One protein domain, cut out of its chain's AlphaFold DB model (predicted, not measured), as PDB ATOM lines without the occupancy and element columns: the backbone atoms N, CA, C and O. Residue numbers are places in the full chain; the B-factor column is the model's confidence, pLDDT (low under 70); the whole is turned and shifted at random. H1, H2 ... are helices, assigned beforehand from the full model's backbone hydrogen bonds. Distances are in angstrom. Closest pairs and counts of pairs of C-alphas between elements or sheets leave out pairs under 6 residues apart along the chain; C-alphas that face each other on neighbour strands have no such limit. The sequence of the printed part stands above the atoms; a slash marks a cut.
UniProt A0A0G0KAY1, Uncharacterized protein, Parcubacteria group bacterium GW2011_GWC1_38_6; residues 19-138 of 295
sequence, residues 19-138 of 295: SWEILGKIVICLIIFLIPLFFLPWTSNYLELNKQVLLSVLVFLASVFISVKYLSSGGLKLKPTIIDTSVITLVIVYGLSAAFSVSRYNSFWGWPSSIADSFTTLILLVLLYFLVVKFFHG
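Overview. This is residues 19 to 138 of the 295 residues of an uncharacterized protein of Parcubacteria group bacterium GW2011_GWC1_38_6 (UniProt A0A0G0KAY1). H5 packs between H3 and a hairpin of H1 and long H2, with H4 at one end. The 120 printed residues hold five named helices, H1 to H5 in order: all helix. The whole is only just compact, close to loose: radius of gyration of the C-alphas 15.8 A, spans 44 by 34 by 23 A.

Arrangement. H2, residues 48 to 73, touches H1, residues 20 to 34; closest C-alphas 62 and 24, 5.0 A. H5, residues 119 to 135, touches H2 at a steep tilt of 39 degrees; closest C-alphas 128 and 59, 6.2 A. Its residues 119 to 126 alone touch H3, residues 82 to 100; closest C-alphas 119 and 95, 6.6 A. Its residues 119 to 120 alone touch H4, residues 104 to 109; closest C-alphas 119 and 108, 4.9 A. Every helix O i to N i+4 pair is within hydrogen-bond range.

Along the chain. H2 measures 37.0 A from first to last C-alpha. C-alpha 20 begins H1 at (-56.024, -9.588, -22.309); C-alpha 135 ends H5 at (-51.420, -0.462, -23.844).

Size, cuts and confidence. The printed part has no cut. The H1 to H2 link is long. Residues 74 to 77 have pLDDT under 70.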
ATOM      1  N   SER A  19     -56.352 -10.439 -17.588       83.25
ATOM      2  CA  SER A  19     -56.980  -9.553 -18.563       83.25
ATOM      3  C   SER A  19     -56.111  -9.526 -19.824       83.25
ATOM      4  O   SER A  19     -54.893  -9.378 -19.722       83.25
ATOM      5  N   TRP A  20     -56.716  -9.653 -21.009       86.88
ATOM      6  CA  TRP A  20     -56.024  -9.588 -22.309       86.88
ATOM      7  C   TRP A  20     -55.108  -8.359 -22.437       86.88
ATOM      8  O   TRP A  20     -54.112  -8.365 -23.156       86.88
ATOM      9  N   GLU A  21     -55.412  -7.310 -21.668       86.81
ATOM     10  CA  GLU A  21     -54.567  -6.136 -21.502       86.81
ATOM     11  C   GLU A  21     -53.173  -6.440 -20.931       86.81
ATOM     12  O   GLU A  21     -52.177  -5.912 -21.424       86.81
ATOM     13  N   ILE A  22     -53.092  -7.270 -19.891       90.75
ATOM     14  CA  ILE A  22     -51.830  -7.649 -19.243       90.75
ATOM     15  C   ILE A  22     -50.981  -8.482 -20.205       90.75
ATOM     16  O   ILE A  22     -49.790  -8.214 -20.337       90.75
ATOM     17  N   LEU A  23     -51.591  -9.433 -20.921       93.25
ATOM     18  CA  LEU A  23     -50.884 -10.252 -21.912       93.25
ATOM     19  C   LEU A  23     -50.288  -9.391 -23.032       93.25
ATOM     20  O   LEU A  23     -49.103  -9.516 -23.330       93.25
ATOM     21  N   GLY A  24     -51.062  -8.452 -23.587       93.19
ATOM     22  CA  GLY A  24     -50.553  -7.519 -24.596       93.19
ATOM     23  C   GLY A  24     -49.404  -6.643 -24.087       93.19
ATOM     24  O   GLY A  24     -48.407  -6.474 -24.789       93.19
ATOM     25  N   LYS A  25     -49.478  -6.157 -22.840       93.88
ATOM     26  CA  LYS A  25     -48.368  -5.423 -22.204       93.88
ATOM     27  C   LYS A  25     -47.109  -6.277 -22.082       93.88
ATOM     28  O   LYS A  25     -46.032  -5.785 -22.397       93.88
ATOM     29  N   ILE A  26     -47.239  -7.533 -21.648       95.31
ATOM     30  CA  ILE A  26     -46.102  -8.457 -21.517       95.31
ATOM     31  C   ILE A  26     -45.442  -8.686 -22.877       95.31
ATOM     32  O   ILE A  26     -44.222  -8.578 -22.970       95.31
ATOM     33  N   VAL A  27     -46.228  -8.931 -23.930       96.56
ATOM     34  CA  VAL A  27     -45.688  -9.111 -25.288       96.56
ATOM     35  C   VAL A  27     -44.937  -7.867 -25.751       96.56
ATOM     36  O   VAL A  27     -43.825  -7.983 -26.247       96.56
ATOM     37  N   ILE A  28     -45.485  -6.670 -25.541       96.56
ATOM     38  CA  ILE A  28     -44.811  -5.424 -25.927       96.56
ATOM     39  C   ILE A  28     -43.523  -5.206 -25.122       96.56
ATOM     40  O   ILE A  28     -42.497  -4.869 -25.708       96.56
ATOM     41  N   CYS A  29     -43.532  -5.452 -23.808       96.56
ATOM     42  CA  CYS A  29     -42.311  -5.432 -22.992       96.56
ATOM     43  C   CYS A  29     -41.258  -6.410 -23.522       96.56
ATOM     44  O   CYS A  29     -40.077  -6.071 -23.578       96.56
ATOM     45  N   LEU A  30     -41.691  -7.597 -23.950       97.06
ATOM     46  CA  LEU A  30     -40.832  -8.612 -24.544       97.06
ATOM     47  C   LEU A  30     -40.245  -8.133 -25.881       97.06
ATOM     48  O   LEU A  30     -39.047  -8.294 -26.082       97.06
ATOM     49  N   ILE A  31     -41.021  -7.460 -26.741       97.06
ATOM     50  CA  ILE A  31     -40.518  -6.849 -27.989       97.06
ATOM     51  C   ILE A  31     -39.358  -5.890 -27.696       97.06
ATOM     52  O   ILE A  31     -38.270  -6.032 -28.245       97.06
ATOM     53  N   ILE A  32     -39.582  -4.918 -26.813       96.38
ATOM     54  CA  ILE A  32     -38.617  -3.842 -26.524       96.38
ATOM     55  C   ILE A  32     -37.358  -4.392 -25.856       96.38
ATOM     56  O   ILE A  32     -36.251  -3.889 -26.066       96.38
ATOM     57  N   PHE A  33     -37.531  -5.419 -25.027       97.62
ATOM     58  CA  PHE A  33     -36.424  -6.049 -24.338       97.62
ATOM     59  C   PHE A  33     -35.590  -6.929 -25.280       97.62
ATOM     60  O   PHE A  33     -34.363  -6.867 -25.248       97.62
ATOM     61  N   LEU A  34     -36.225  -7.721 -26.150       97.38
ATOM     62  CA  LEU A  34     -35.503  -8.646 -27.023       97.38
ATOM     63  C   LEU A  34     -34.909  -7.971 -28.265       97.38
ATOM     64  O   LEU A  34     -33.828  -8.376 -28.677       97.38
ATOM     65  N   ILE A  35     -35.552  -6.968 -28.877       95.50
ATOM     66  CA  ILE A  35     -35.090  -6.416 -30.170       95.50
ATOM     67  C   ILE A  35     -33.616  -5.961 -30.168       95.50
ATOM     68  O   ILE A  35     -32.903  -6.297 -31.116       95.50
ATOM     69  N   PRO A  36     -33.108  -5.248 -29.142       95.44
ATOM     70  CA  PRO A  36     -31.698  -4.849 -29.100       95.44
ATOM     71  C   PRO A  36     -30.711  -6.012 -28.895       95.44
ATOM     72  O   PRO A  36     -29.518  -5.852 -29.152       95.44
ATOM     73  N   LEU A  37     -31.191  -7.162 -28.417       96.56
ATOM     74  CA  LEU A  37     -30.376  -8.310 -28.002       96.56
ATOM     75  C   LEU A  37     -30.471  -9.504 -28.957       96.56
ATOM     76  O   LEU A  37     -29.598 -10.368 -28.945       96.56
ATOM     77  N   PHE A  38     -31.527  -9.582 -29.763       96.12
ATOM     78  CA  PHE A  38     -31.851 -10.775 -30.533       96.12
ATOM     79  C   PHE A  38     -31.011 -10.904 -31.808       96.12
ATOM     80  O   PHE A  38     -30.952  -9.985 -32.629       96.12
ATOM     81  N   PHE A  39     -30.409 -12.080 -31.986       94.56
ATOM     82  CA  PHE A  39     -29.708 -12.506 -33.195       94.56
ATOM     83  C   PHE A  39     -29.741 -14.039 -33.295       94.56
ATOM     84  O   PHE A  39     -29.905 -14.719 -32.280       94.56
ATOM     85  N   LEU A  40     -29.575 -14.587 -34.502       93.44
ATOM     86  CA  LEU A  40     -29.437 -16.031 -34.729       93.44
ATOM     87  C   LEU A  40     -28.271 -16.287 -35.697       93.44
ATOM     88  O   LEU A  40     -28.214 -15.659 -36.753       93.44
ATOM     89  N   PRO A  41     -27.336 -17.199 -35.376       89.62
ATOM     90  CA  PRO A  41     -26.113 -17.398 -36.155       89.62
ATOM     91  C   PRO A  41     -26.291 -18.251 -37.425       89.62
ATOM     92  O   PRO A  41     -25.376 -18.308 -38.236       89.62
ATOM     93  N   TRP A  42     -27.426 -18.935 -37.607       86.81
ATOM     94  CA  TRP A  42     -27.636 -19.890 -38.711       86.81
ATOM     95  C   TRP A  42     -28.367 -19.310 -39.932       86.81
ATOM     96  O   TRP A  42     -28.614 -20.022 -40.902       86.81
ATOM     97  N   THR A  43     -28.764 -18.039 -39.890       88.38
ATOM     98  CA  THR A  43     -29.508 -17.382 -40.976       88.38
ATOM     99  C   THR A  43     -28.585 -16.587 -41.894       88.38
ATOM    100  O   THR A  43     -27.576 -16.054 -41.440       88.38
ATOM    101  N   SER A  44     -28.977 -16.409 -43.160       82.00
ATOM    102  CA  SER A  44     -28.218 -15.632 -44.159       82.00
ATOM    103  C   SER A  44     -27.932 -14.188 -43.730       82.00
ATOM    104  O   SER A  44     -26.865 -13.657 -44.021       82.00
ATOM    105  N   ASN A  45     -28.861 -13.565 -43.001       85.88
ATOM    106  CA  ASN A  45     -28.657 -12.297 -42.310       85.88
ATOM    107  C   ASN A  45     -28.906 -12.507 -40.813       85.88
ATOM    108  O   ASN A  45     -30.043 -12.632 -40.362       85.88
ATOM    109  N   TYR A  46     -27.818 -12.582 -40.052       88.81
ATOM    110  CA  TYR A  46     -27.804 -12.980 -38.644       88.81
ATOM    111  C   TYR A  46     -28.430 -11.948 -37.685       88.81
ATOM    112  O   TYR A  46     -28.785 -12.311 -36.560       88.81
ATOM    113  N   LEU A  47     -28.629 -10.693 -38.110       91.75
ATOM    114  CA  LEU A  47     -29.212  -9.632 -37.278       91.75
ATOM    115  C   LEU A  47     -30.559  -9.139 -37.803       91.75
ATOM    116  O   LEU A  47     -31.576  -9.315 -37.134       91.75
ATOM    117  N   GLU A  48     -30.581  -8.492 -38.965       92.12
ATOM    118  CA  GLU A  48     -31.742  -7.704 -39.390       92.12
ATOM    119  C   GLU A  48     -32.954  -8.580 -39.695       92.12
ATOM    120  O   GLU A  48     -34.053  -8.285 -39.223       92.12
ATOM    121  N   LEU A  49     -32.749  -9.692 -40.412       92.12
ATOM    122  CA  LEU A  49     -33.825 -10.632 -40.732       92.12
ATOM    123  C   LEU A  49     -34.442 -11.200 -39.452       92.12
ATOM    124  O   LEU A  49     -35.658 -11.198 -39.281       92.12
ATOM    125  N   ASN A  50     -33.595 -11.625 -38.516       94.38
ATOM    126  CA  ASN A  50     -34.031 -12.208 -37.250       94.38
ATOM    127  C   ASN A  50     -34.830 -11.215 -36.407       94.38
ATOM    128  O   ASN A  50     -35.859 -11.575 -35.834       94.38
ATOM    129  N   LYS A  51     -34.408  -9.949 -36.371       95.25
ATOM    130  CA  LYS A  51     -35.139  -8.887 -35.671       95.25
ATOM    131  C   LYS A  51     -36.462  -8.555 -36.342       95.25
ATOM    132  O   LYS A  51     -37.450  -8.371 -35.636       95.25
ATOM    133  N   GLN A  52     -36.503  -8.502 -37.673       95.19
ATOM    134  CA  GLN A  52     -37.740  -8.242 -38.408       95.19
ATOM    135  C   GLN A  52     -38.759  -9.373 -38.200       95.19
ATOM    136  O   GLN A  52     -39.929  -9.091 -37.951       95.19
ATOM    137  N   VAL A  53     -38.319 -10.637 -38.229       95.25
ATOM    138  CA  VAL A  53     -39.174 -11.808 -37.959       95.25
ATOM    139  C   VAL A  53     -39.653 -11.827 -36.505       95.25
ATOM    140  O   VAL A  53     -40.834 -12.048 -36.247       95.25
ATOM    141  N   LEU A  54     -38.773 -11.551 -35.539       96.81
ATOM    142  CA  LEU A  54     -39.177 -11.452 -34.136       96.81
ATOM    143  C   LEU A  54     -40.214 -10.337 -33.934       96.81
ATOM    144  O   LEU A  54     -41.241 -10.548 -33.285       96.81
ATOM    145  N   LEU A  55     -39.952  -9.156 -34.503       97.44
ATOM    146  CA  LEU A  55     -40.860  -8.017 -34.447       97.44
ATOM    147  C   LEU A  55     -42.210  -8.369 -35.082       97.44
ATOM    148  O   LEU A  55     -43.240  -8.090 -34.475       97.44
ATOM    149  N   SER A  56     -42.224  -9.009 -36.255       96.94
ATOM    150  CA  SER A  56     -43.463  -9.347 -36.960       96.94
ATOM    151  C   SER A  56     -44.337 -10.317 -36.166       96.94
ATOM    152  O   SER A  56     -45.523 -10.041 -35.966       96.94
ATOM    153  N   VAL A  57     -43.753 -11.392 -35.630       97.81
ATOM    154  CA  VAL A  57     -44.468 -12.401 -34.833       97.81
ATOM    155  C   VAL A  57     -45.063 -11.786 -33.566       97.81
ATOM    156  O   VAL A  57     -46.237 -12.003 -33.254       97.81
ATOM    157  N   LEU A  58     -44.283 -10.993 -32.832       97.75
ATOM    158  CA  LEU A  58     -44.737 -10.424 -31.563       97.75
ATOM    159  C   LEU A  58     -45.726  -9.264 -31.752       97.75
ATOM    160  O   LEU A  58     -46.687  -9.157 -30.986       97.75
ATOM    161  N   VAL A  59     -45.544  -8.420 -32.775       97.62
ATOM    162  CA  VAL A  59     -46.521  -7.375 -33.135       97.62
ATOM    163  C   VAL A  59     -47.838  -8.010 -33.560       97.62
ATOM    164  O   VAL A  59     -48.898  -7.548 -33.131       97.62
ATOM    165  N   PHE A  60     -47.797  -9.089 -34.345       97.38
ATOM    166  CA  PHE A  60     -48.994  -9.844 -34.703       97.38
ATOM    167  C   PHE A  60     -49.704 -10.382 -33.452       97.38
ATOM    168  O   PHE A  60     -50.898 -10.137 -33.270       97.38
ATOM    169  N   LEU A  61     -48.973 -11.011 -32.528       96.81
ATOM    170  CA  LEU A  61     -49.542 -11.537 -31.284       96.81
ATOM    171  C   LEU A  61     -50.169 -10.438 -30.404       96.81
ATOM    172  O   LEU A  61     -51.291 -10.588 -29.914       96.81
ATOM    173  N   ALA A  62     -49.492  -9.301 -30.239       95.75
ATOM    174  CA  ALA A  62     -50.039  -8.151 -29.517       95.75
ATOM    175  C   ALA A  62     -51.288  -7.567 -30.211       95.75
ATOM    176  O   ALA A  62     -52.237  -7.156 -29.534       95.75
ATOM    177  N   SER A  63     -51.317  -7.587 -31.548       94.50
ATOM    178  CA  SER A  63     -52.467  -7.174 -32.365       94.50
ATOM    179  C   SER A  63     -53.677  -8.103 -32.185       94.50
ATOM    180  O   SER A  63     -54.821  -7.643 -32.134       94.50
ATOM    181  N   VAL A  64     -53.449  -9.406 -32.003       94.56
ATOM    182  CA  VAL A  64     -54.513 -10.359 -31.653       94.56
ATOM    183  C   VAL A  64     -55.094 -10.029 -30.276       94.56
ATOM    184  O   VAL A  64     -56.311  -9.895 -30.142       94.56
ATOM    185  N   PHE A  65     -54.253  -9.804 -29.259       93.00
ATOM    186  CA  PHE A  65     -54.737  -9.498 -27.906       93.00
ATOM    187  C   PHE A  65     -55.546  -8.204 -27.824       93.00
ATOM    188  O   PHE A  65     -56.559  -8.156 -27.118       93.00
ATOM    189  N   ILE A  66     -55.145  -7.160 -28.552       90.31
ATOM    190  CA  ILE A  66     -55.922  -5.917 -28.583       90.31
ATOM    191  C   ILE A  66     -57.258  -6.102 -29.319       90.31
ATOM    192  O   ILE A  66     -58.273  -5.566 -28.877       90.31
ATOM    193  N   SER A  67     -57.288  -6.915 -30.379       90.19
ATOM    194  CA  SER A  67     -58.516  -7.225 -31.123       90.19
ATOM    195  C   SER A  67     -59.520  -7.984 -30.251       90.19
ATOM    196  O   SER A  67     -60.673  -7.570 -30.135       90.19
ATOM    197  N   VAL A  68     -59.064  -9.029 -29.548       90.44
ATOM    198  CA  VAL A  68     -59.892  -9.785 -28.590       90.44
ATOM    199  C   VAL A  68     -60.416  -8.870 -27.482       90.44
ATOM    200  O   VAL A  68     -61.606  -8.897 -27.173       90.44
ATOM    201  N   LYS A  69     -59.567  -7.987 -26.936       86.94
ATOM    202  CA  LYS A  69     -59.984  -7.007 -25.921       86.94
ATOM    203  C   LYS A  69     -61.134  -6.127 -26.415       86.94
ATOM    204  O   LYS A  69     -62.086  -5.908 -25.664       86.94
ATOM    205  N   TYR A  70     -61.056  -5.600 -27.636       87.44
ATOM    206  CA  TYR A  70     -62.103  -4.728 -28.174       87.44
ATOM    207  C   TYR A  70     -63.407  -5.470 -28.457       87.44
ATOM    208  O   TYR A  70     -64.473  -4.936 -28.145       87.44
ATOM    209  N   LEU A  71     -63.328  -6.710 -28.946       87.69
ATOM    210  CA  LEU A  71     -64.498  -7.572 -29.117       87.69
ATOM    211  C   LEU A  71     -65.195  -7.846 -27.774       87.69
ATOM    212  O   LEU A  71     -66.417  -7.777 -27.695       87.69
ATOM    213  N   SER A  72     -64.433  -8.080 -26.700       84.00
ATOM    214  CA  SER A  72     -64.998  -8.327 -25.365       84.00
ATOM    215  C   SER A  72     -65.520  -7.076 -24.646       84.00
ATOM    216  O   SER A  72     -66.325  -7.202 -23.730       84.00
ATOM    217  N   SER A  73     -65.052  -5.874 -25.004       78.31
ATOM    218  CA  SER A  73     -65.376  -4.619 -24.291       78.31
ATOM    219  C   SER A  73     -66.421  -3.736 -24.984       78.31
ATOM    220  O   SER A  73     -66.758  -2.673 -24.464       78.31
ATOM    221  N   GLY A  74     -66.979  -4.183 -26.115       68.81
ATOM    222  CA  GLY A  74     -68.181  -3.594 -26.713       68.81
ATOM    223  C   GLY A  74     -67.986  -2.260 -27.439       68.81
ATOM    224  O   GLY A  74     -68.970  -1.583 -27.723       68.81
ATOM    225  N   GLY A  75     -66.751  -1.855 -27.762       65.06
ATOM    226  CA  GLY A  75     -66.548  -0.688 -28.622       65.06
ATOM    227  C   GLY A  75     -65.125  -0.138 -28.699       65.06
ATOM    228  O   GLY A  75     -64.385  -0.071 -27.717       65.06
ATOM    229  N   LEU A  76     -64.771   0.338 -29.893       69.19
ATOM    230  CA  LEU A  76     -63.536   1.059 -30.189       69.19
ATOM    231  C   LEU A  76     -63.739   2.562 -29.960       69.19
ATOM    232  O   LEU A  76     -64.310   3.259 -30.793       69.19
ATOM    233  N   LYS A  77     -63.225   3.097 -28.847       67.88
ATOM    234  CA  LYS A  77     -63.072   4.554 -28.682       67.88
ATOM    235  C   LYS A  77     -61.710   4.977 -29.227       67.88
ATOM    236  O   LYS A  77     -60.701   4.931 -28.520       67.88
ATOM    237  N   LEU A  78     -61.670   5.361 -30.500       72.38
ATOM    238  CA  LEU A  78     -60.489   5.961 -31.115       72.38
ATOM    239  C   LEU A  78     -60.571   7.483 -30.963       72.38
ATOM    240  O   LEU A  78     -61.500   8.112 -31.456       72.38
ATOM    241  N   LYS A  79     -59.605   8.069 -30.253       80.38
ATOM    242  CA  LYS A  79     -59.375   9.516 -30.228       80.38
ATOM    243  C   LYS A  79     -58.087   9.779 -31.009       80.38
ATOM    244  O   LYS A  79     -57.025   9.585 -30.421       80.38
ATOM    245  N   PRO A  80     -58.165  10.092 -32.313       83.50
ATOM    246  CA  PRO A  80     -56.972  10.351 -33.104       83.50
ATOM    247  C   PRO A  80     -56.265  11.609 -32.594       83.50
ATOM    248  O   PRO A  80     -56.911  12.593 -32.228       83.50
ATOM    249  N   THR A  81     -54.939  11.559 -32.558       90.69
ATOM    250  CA  THR A  81     -54.071  12.693 -32.225       90.69
ATOM    251  C   THR A  81     -53.312  13.176 -33.462       90.69
ATOM    252  O   THR A  81     -53.180  12.449 -34.444       90.69
ATOM    253  N   ILE A  82     -52.765  14.395 -33.414       92.19
ATOM    254  CA  ILE A  82     -51.945  14.963 -34.505       92.19
ATOM    255  C   ILE A  82     -50.728  14.067 -34.816       92.19
ATOM    256  O   ILE A  82     -50.316  13.936 -35.970       92.19
ATOM    257  N   ILE A  83     -50.175  13.413 -33.788       92.75
ATOM    258  CA  ILE A  83     -49.064  12.466 -33.932       92.75
ATOM    259  C   ILE A  83     -49.524  11.244 -34.731       92.75
ATOM    260  O   ILE A  83     -48.839  10.848 -35.670       92.75
ATOM    261  N   ASP A  84     -50.709  10.702 -34.438       93.12
ATOM    262  CA  ASP A  84     -51.265   9.570 -35.188       93.12
ATOM    263  C   ASP A  84     -51.446   9.912 -36.672       93.12
ATOM    264  O   ASP A  84     -51.096   9.110 -37.536       93.12
ATOM    265  N   THR A  85     -51.932  11.121 -36.979       92.62
ATOM    266  CA  THR A  85     -52.051  11.596 -38.365       92.62
ATOM    267  C   THR A  85     -50.687  11.667 -39.046       92.62
ATOM    268  O   THR A  85     -50.543  11.165 -40.157       92.62
ATOM    269  N   SER A  86     -49.673  12.208 -38.367       95.06
ATOM    270  CA  SER A  86     -48.309  12.320 -38.908       95.06
ATOM    271  C   SER A  86     -47.694  10.947 -39.197       95.06
ATOM    272  O   SER A  86     -47.074  10.744 -40.241       95.06
ATOM    273  N   VAL A  87     -47.912   9.980 -38.303       95.31
ATOM    274  CA  VAL A  87     -47.457   8.593 -38.470       95.31
ATOM    275  C   VAL A  87     -48.157   7.918 -39.654       95.31
ATOM    276  O   VAL A  87     -47.509   7.234 -40.443       95.31
ATOM    277  N   ILE A  88     -49.462   8.133 -39.831       95.31
ATOM    278  CA  ILE A  88     -50.202   7.596 -40.983       95.31
ATOM    279  C   ILE A  88     -49.714   8.233 -42.291       95.31
ATOM    280  O   ILE A  88     -49.495   7.520 -43.271       95.31
ATOM    281  N   THR A  89     -49.480   9.548 -42.310       95.69
ATOM    282  CA  THR A  89     -48.893  10.236 -43.469       95.69
ATOM    283  C   THR A  89     -47.524   9.656 -43.822       95.69
ATOM    284  O   THR A  89     -47.264   9.418 -45.000       95.69
ATOM    285  N   LEU A  90     -46.681   9.353 -42.826       95.44
ATOM    286  CA  LEU A  90     -45.387   8.704 -43.049       95.44
ATOM    287  C   LEU A  90     -45.549   7.355 -43.764       95.44
ATOM    288  O   LEU A  90     -44.857   7.119 -44.751       95.44
ATOM    289  N   VAL A  91     -46.485   6.504 -43.324       96.69
ATOM    290  CA  VAL A  91     -46.767   5.212 -43.983       96.69
ATOM    291  C   VAL A  91     -47.184   5.412 -45.436       96.69
ATOM    292  O   VAL A  91     -46.709   4.686 -46.305       96.69
ATOM    293  N   ILE A  92     -48.043   6.394 -45.715       96.88
ATOM    294  CA  ILE A  92     -48.499   6.675 -47.083       96.88
ATOM    295  C   ILE A  92     -47.320   7.109 -47.957       96.88
ATOM    296  O   ILE A  92     -47.125   6.546 -49.032       96.88
ATOM    297  N   VAL A  93     -46.506   8.060 -47.495       96.19
ATOM    298  CA  VAL A  93     -45.348   8.560 -48.255       96.19
ATOM    299  C   VAL A  93     -44.342   7.440 -48.518       96.19
ATOM    300  O   VAL A  93     -43.917   7.255 -49.659       96.19
ATOM    301  N   TYR A  94     -44.002   6.647 -47.499       94.25
ATOM    302  CA  TYR A  94     -43.069   5.528 -47.654       94.25
ATOM    303  C   TYR A  94     -43.636   4.413 -48.539       94.25
ATOM    304  O   TYR A  94     -42.908   3.831 -49.339       94.25
ATOM    305  N   GLY A  95     -44.939   4.144 -48.441       94.94
ATOM    306  CA  GLY A  95     -45.629   3.169 -49.281       94.94
ATOM    307  C   GLY A  95     -45.644   3.583 -50.751       94.94
ATOM    308  O   GLY A  95     -45.335   2.766 -51.618       94.94
ATOM    309  N   LEU A  96     -45.915   4.861 -51.038       95.81
ATOM    310  CA  LEU A  96     -45.810   5.411 -52.391       95.81
ATOM    311  C   LEU A  96     -44.366   5.339 -52.897       95.81
ATOM    312  O   LEU A  96     -44.132   4.865 -54.006       95.81
ATOM    313  N   SER A  97     -43.388   5.718 -52.068       94.50
ATOM    314  CA  SER A  97     -41.967   5.601 -52.413       94.50
ATOM    315  C   SER A  97     -41.574   4.159 -52.753       94.50
ATOM    316  O   SER A  97     -40.877   3.929 -53.738       94.50
ATOM    317  N   ALA A  98     -42.039   3.171 -51.983       93.19
ATOM    318  CA  ALA A  98     -41.764   1.760 -52.246       93.19
ATOM    319  C   ALA A  98     -42.466   1.251 -53.519       93.19
ATOM    320  O   ALA A  98     -41.877   0.474 -54.275       93.19
ATOM    321  N   ALA A  99     -43.693   1.709 -53.788       93.56
ATOM    322  CA  ALA A  99     -44.463   1.329 -54.970       93.56
ATOM    323  C   ALA A  99     -43.877   1.895 -56.275       93.56
ATOM    324  O   ALA A  99     -43.882   1.201 -57.294       93.56
ATOM    325  N   PHE A 100     -43.347   3.124 -56.241       95.69
ATOM    326  CA  PHE A 100     -42.727   3.793 -57.393       95.69
ATOM    327  C   PHE A 100     -41.211   3.565 -57.510       95.69
ATOM    328  O   PHE A 100     -40.589   4.054 -58.452       95.69
ATOM    329  N   SER A 101     -40.605   2.816 -56.585       94.81
ATOM    330  CA  SER A 101     -39.175   2.507 -56.619       94.81
ATOM    331  C   SER A 101     -38.795   1.620 -57.809       94.81
ATOM    332  O   SER A 101     -39.557   0.744 -58.233       94.81
ATOM    333  N   VAL A 102     -37.566   1.801 -58.305       91.44
ATOM    334  CA  VAL A 102     -36.963   0.977 -59.368       91.44
ATOM    335  C   VAL A 102     -36.977  -0.505 -58.979       91.44
ATOM    336  O   VAL A 102     -37.332  -1.363 -59.785       91.44
ATOM    337  N   SER A 103     -36.658  -0.811 -57.719       91.50
ATOM    338  CA  SER A 103     -36.667  -2.164 -57.162       91.50
ATOM    339  C   SER A 103     -37.788  -2.315 -56.130       91.50
ATOM    340  O   SER A 103     -37.570  -2.330 -54.915       91.50
ATOM    341  N   ARG A 104     -39.026  -2.454 -56.620       91.88
ATOM    342  CA  ARG A 104     -40.236  -2.601 -55.782       91.88
ATOM    343  C   ARG A 104     -40.114  -3.726 -54.753       91.88
ATOM    344  O   ARG A 104     -40.449  -3.529 -53.590       91.88
ATOM    345  N   TYR A 105     -39.586  -4.883 -55.163       91.19
ATOM    346  CA  TYR A 105     -39.398  -6.033 -54.272       91.19
ATOM    347  C   TYR A 105     -38.453  -5.703 -53.107       91.19
ATOM    348  O   TYR A 105     -38.823  -5.882 -51.948       91.19
ATOM    349  N   ASN A 106     -37.279  -5.137 -53.406       89.44
ATOM    350  CA  ASN A 106     -36.292  -4.764 -52.390       89.44
ATOM    351  C   ASN A 106     -36.816  -3.644 -51.488       89.44
ATOM    352  O   ASN A 106     -36.563  -3.651 -50.295       89.44
ATOM    353  N   SER A 107     -37.573  -2.694 -52.032       92.56
ATOM    354  CA  SER A 107     -38.126  -1.584 -51.245       92.56
ATOM    355  C   SER A 107     -39.225  -2.059 -50.288       92.56
ATOM    356  O   SER A 107     -39.363  -1.545 -49.176       92.56
ATOM    357  N   PHE A 108     -39.997  -3.070 -50.698       93.06
ATOM    358  CA  PHE A 108     -41.065  -3.635 -49.882       93.06
ATOM    359  C   PHE A 108     -40.533  -4.569 -48.785       93.06
ATOM    360  O   PHE A 108     -40.871  -4.394 -47.611       93.06
ATOM    361  N   TRP A 109     -39.685  -5.537 -49.153       90.50
ATOM    362  CA  TRP A 109     -39.189  -6.588 -48.250       90.50
ATOM    363  C   TRP A 109     -37.827  -6.285 -47.619       90.50
ATOM    364  O   TRP A 109     -37.498  -6.841 -46.576       90.50
ATOM    365  N   GLY A 110     -37.020  -5.429 -48.242       89.50
ATOM    366  CA  GLY A 110     -35.655  -5.101 -47.820       89.50
ATOM    367  C   GLY A 110     -34.576  -6.056 -48.316       89.50
ATOM    368  O   GLY A 110     -33.400  -5.712 -48.310       89.50
ATOM    369  N   TRP A 111     -34.947  -7.244 -48.794       83.94
ATOM    370  CA  TRP A 111     -34.001  -8.226 -49.322       83.94
ATOM    371  C   TRP A 111     -33.712  -7.981 -50.810       83.94
ATOM    372  O   TRP A 111     -34.672  -7.786 -51.559       83.94
ATOM    373  N   PRO A 112     -32.446  -8.023 -51.280       82.62
ATOM    374  CA  PRO A 112     -31.194  -8.376 -50.586       82.62
ATOM    375  C   PRO A 112     -30.404  -7.175 -50.024       82.62
ATOM    376  O   PRO A 112     -29.221  -7.306 -49.726       82.62
ATOM    377  N   SER A 113     -31.017  -5.994 -49.955       83.00
ATOM    378  CA  SER A 113     -30.380  -4.759 -49.492       83.00
ATOM    379  C   SER A 113     -30.468  -4.636 -47.960       83.00
ATOM    380  O   SER A 113     -29.993  -5.509 -47.239       83.00
ATOM    381  N   SER A 114     -31.048  -3.546 -47.459       85.19
ATOM    382  CA  SER A 114     -31.261  -3.295 -46.035       85.19
ATOM    383  C   SER A 114     -32.669  -3.732 -45.632       85.19
ATOM    384  O   SER A 114     -33.667  -3.200 -46.129       85.19
ATOM    385  N   ILE A 115     -32.764  -4.699 -44.721       90.69
ATOM    386  CA  ILE A 115     -34.047  -5.176 -44.185       90.69
ATOM    387  C   ILE A 115     -34.607  -4.151 -43.195       90.69
ATOM    388  O   ILE A 115     -35.826  -3.943 -43.127       90.69
ATOM    389  N   ALA A 116     -33.722  -3.469 -42.465       87.19
ATOM    390  CA  ALA A 116     -34.086  -2.407 -41.534       87.19
ATOM    391  C   ALA A 116     -34.826  -1.242 -42.220       87.19
ATOM    392  O   ALA A 116     -35.795  -0.735 -41.654       87.19
ATOM    393  N   ASP A 117     -34.443  -0.891 -43.454       88.31
ATOM    394  CA  ASP A 117     -35.004   0.255 -44.193       88.31
ATOM    395  C   ASP A 117     -36.245  -0.094 -45.035       88.31
ATOM    396  O   ASP A 117     -36.797   0.750 -45.745       88.31
ATOM    397  N   SER A 118     -36.696  -1.347 -44.971       93.94
ATOM    398  CA  SER A 118     -37.828  -1.827 -45.761       93.94
ATOM    399  C   SER A 118     -39.166  -1.244 -45.313       93.94
ATOM    400  O   SER A 118     -39.415  -0.991 -44.126       93.94
ATOM    401  N   PHE A 119     -40.094  -1.126 -46.264       95.00
ATOM    402  CA  PHE A 119     -41.469  -0.730 -45.966       95.00
ATOM    403  C   PHE A 119     -42.147  -1.686 -44.970       95.00
ATOM    404  O   PHE A 119     -42.894  -1.242 -44.098       95.00
ATOM    405  N   THR A 120     -41.834  -2.984 -45.041       95.50
ATOM    406  CA  THR A 120     -42.326  -3.989 -44.087       95.50
ATOM    407  C   THR A 120     -41.897  -3.664 -42.655       95.50
ATOM    408  O   THR A 120     -42.739  -3.642 -41.755       95.50
ATOM    409  N   THR A 121     -40.616  -3.350 -42.429       95.56
ATOM    410  CA  THR A 121     -40.124  -2.959 -41.097       95.56
ATOM    411  C   THR A 121     -40.806  -1.685 -40.607       95.56
ATOM    412  O   THR A 121     -41.227  -1.624 -39.450       95.56
ATOM    413  N   LEU A 122     -41.001  -0.697 -41.486       96.06
ATOM    414  CA  LEU A 122     -41.709   0.535 -41.141       96.06
ATOM    415  C   LEU A 122     -43.156   0.267 -40.707       96.06
ATOM    416  O   LEU A 122     -43.568   0.765 -39.660       96.06
ATOM    417  N   ILE A 123     -43.920  -0.543 -41.451       96.69
ATOM    418  CA  ILE A 123     -45.299  -0.898 -41.069       96.69
ATOM    419  C   ILE A 123     -45.321  -1.561 -39.691       96.69
ATOM    420  O   ILE A 123     -46.154  -1.214 -38.854       96.69
ATOM    421  N   LEU A 124     -44.399  -2.490 -39.430       97.06
ATOM    422  CA  LEU A 124     -44.318  -3.177 -38.141       97.06
ATOM    423  C   LEU A 124     -44.012  -2.211 -36.989       97.06
ATOM    424  O   LEU A 124     -44.628  -2.321 -35.928       97.06
ATOM    425  N   LEU A 125     -43.115  -1.243 -37.193       96.69
ATOM    426  CA  LEU A 125     -42.819  -0.202 -36.204       96.69
ATOM    427  C   LEU A 125     -44.012   0.737 -35.978       96.69
ATOM    428  O   LEU A 125     -44.278   1.124 -34.840       96.69
ATOM    429  N   VAL A 126     -44.770   1.065 -37.025       96.56
ATOM    430  CA  VAL A 126     -45.987   1.884 -36.913       96.56
ATOM    431  C   VAL A 126     -47.102   1.136 -36.179       96.56
ATOM    432  O   VAL A 126     -47.758   1.702 -35.300       96.56
ATOM    433  N   LEU A 127     -47.293  -0.150 -36.469       96.19
ATOM    434  CA  LEU A 127     -48.211  -1.000 -35.709       96.19
ATOM    435  C   LEU A 127     -47.780  -1.095 -34.241       96.19
ATOM    436  O   LEU A 127     -48.616  -0.938 -33.349       96.19
ATOM    437  N   LEU A 128     -46.481  -1.274 -33.980       96.75
ATOM    438  CA  LEU A 128     -45.935  -1.252 -32.626       96.75
ATOM    439  C   LEU A 128     -46.217   0.086 -31.932       96.75
ATOM    440  O   LEU A 128     -46.660   0.069 -30.787       96.75
ATOM    441  N   TYR A 129     -46.038   1.225 -32.607       95.44
ATOM    442  CA  TYR A 129     -46.388   2.545 -32.069       95.44
ATOM    443  C   TYR A 129     -47.848   2.588 -31.597       95.44
ATOM    444  O   TYR A 129     -48.108   2.918 -30.437       95.44
ATOM    445  N   PHE A 130     -48.800   2.182 -32.446       93.69
ATOM    446  CA  PHE A 130     -50.213   2.181 -32.067       93.69
ATOM    447  C   PHE A 130     -50.486   1.248 -30.887       93.69
ATOM    448  O   PHE A 130     -51.195   1.631 -29.955       93.69
ATOM    449  N   LEU A 131     -49.895   0.053 -30.879       94.06
ATOM    450  CA  LEU A 131     -50.011  -0.881 -29.762       94.06
ATOM    451  C   LEU A 131     -49.469  -0.266 -28.465       94.06
ATOM    452  O   LEU A 131     -50.155  -0.286 -27.441       94.06
ATOM    453  N   VAL A 132     -48.286   0.347 -28.498       93.94
ATOM    454  CA  VAL A 132     -47.679   1.003 -27.332       93.94
ATOM    455  C   VAL A 132     -48.585   2.104 -26.801       93.94
ATOM    456  O   VAL A 132     -48.905   2.085 -25.612       93.94
ATOM    457  N   VAL A 133     -49.075   2.997 -27.665       91.75
ATOM    458  CA  VAL A 133     -50.015   4.052 -27.260       91.75
ATOM    459  C   VAL A 133     -51.256   3.440 -26.615       91.75
ATOM    460  O   VAL A 133     -51.678   3.914 -25.568       91.75
ATOM    461  N   LYS A 134     -51.811   2.347 -27.160       89.62
ATOM    462  CA  LYS A 134     -53.011   1.701 -26.599       89.62
ATOM    463  C   LYS A 134     -52.786   1.012 -25.251       89.62
ATOM    464  O   LYS A 134     -53.657   1.099 -24.381       89.62
ATOM    465  N   PHE A 135     -51.670   0.314 -25.063       89.81
ATOM    466  CA  PHE A 135     -51.420  -0.462 -23.844       89.81
ATOM    467  C   PHE A 135     -50.736   0.357 -22.739       89.81
ATOM    468  O   PHE A 135     -51.030   0.151 -21.562       89.81
ATOM    469  N   PHE A 136     -49.862   1.307 -23.077       90.38
ATOM    470  CA  PHE A 136     -48.991   2.011 -22.126       90.38
ATOM    471  C   PHE A 136     -49.463   3.434 -21.823       90.38
ATOM    472  O   PHE A 136     -48.698   4.394 -21.852       90.38
ATOM    473  N   HIS A 137     -50.730   3.570 -21.443       85.25
ATOM    474  CA  HIS A 137     -51.247   4.842 -20.951       85.25
ATOM    475  C   HIS A 137     -50.807   5.105 -19.502       85.25
ATOM    476  O   HIS A 137     -50.902   4.230 -18.634       85.25
ATOM    477  N   GLY A 138     -50.382   6.339 -19.229       87.94
ATOM    478  CA  GLY A 138     -50.058   6.829 -17.890       87.94
ATOM    479  C   GLY A 138     -48.593   6.654 -17.475       87.94
ATOM    480  O   GLY A 138     -47.863   5.790 -17.961       87.94
TER     481      GLY A 138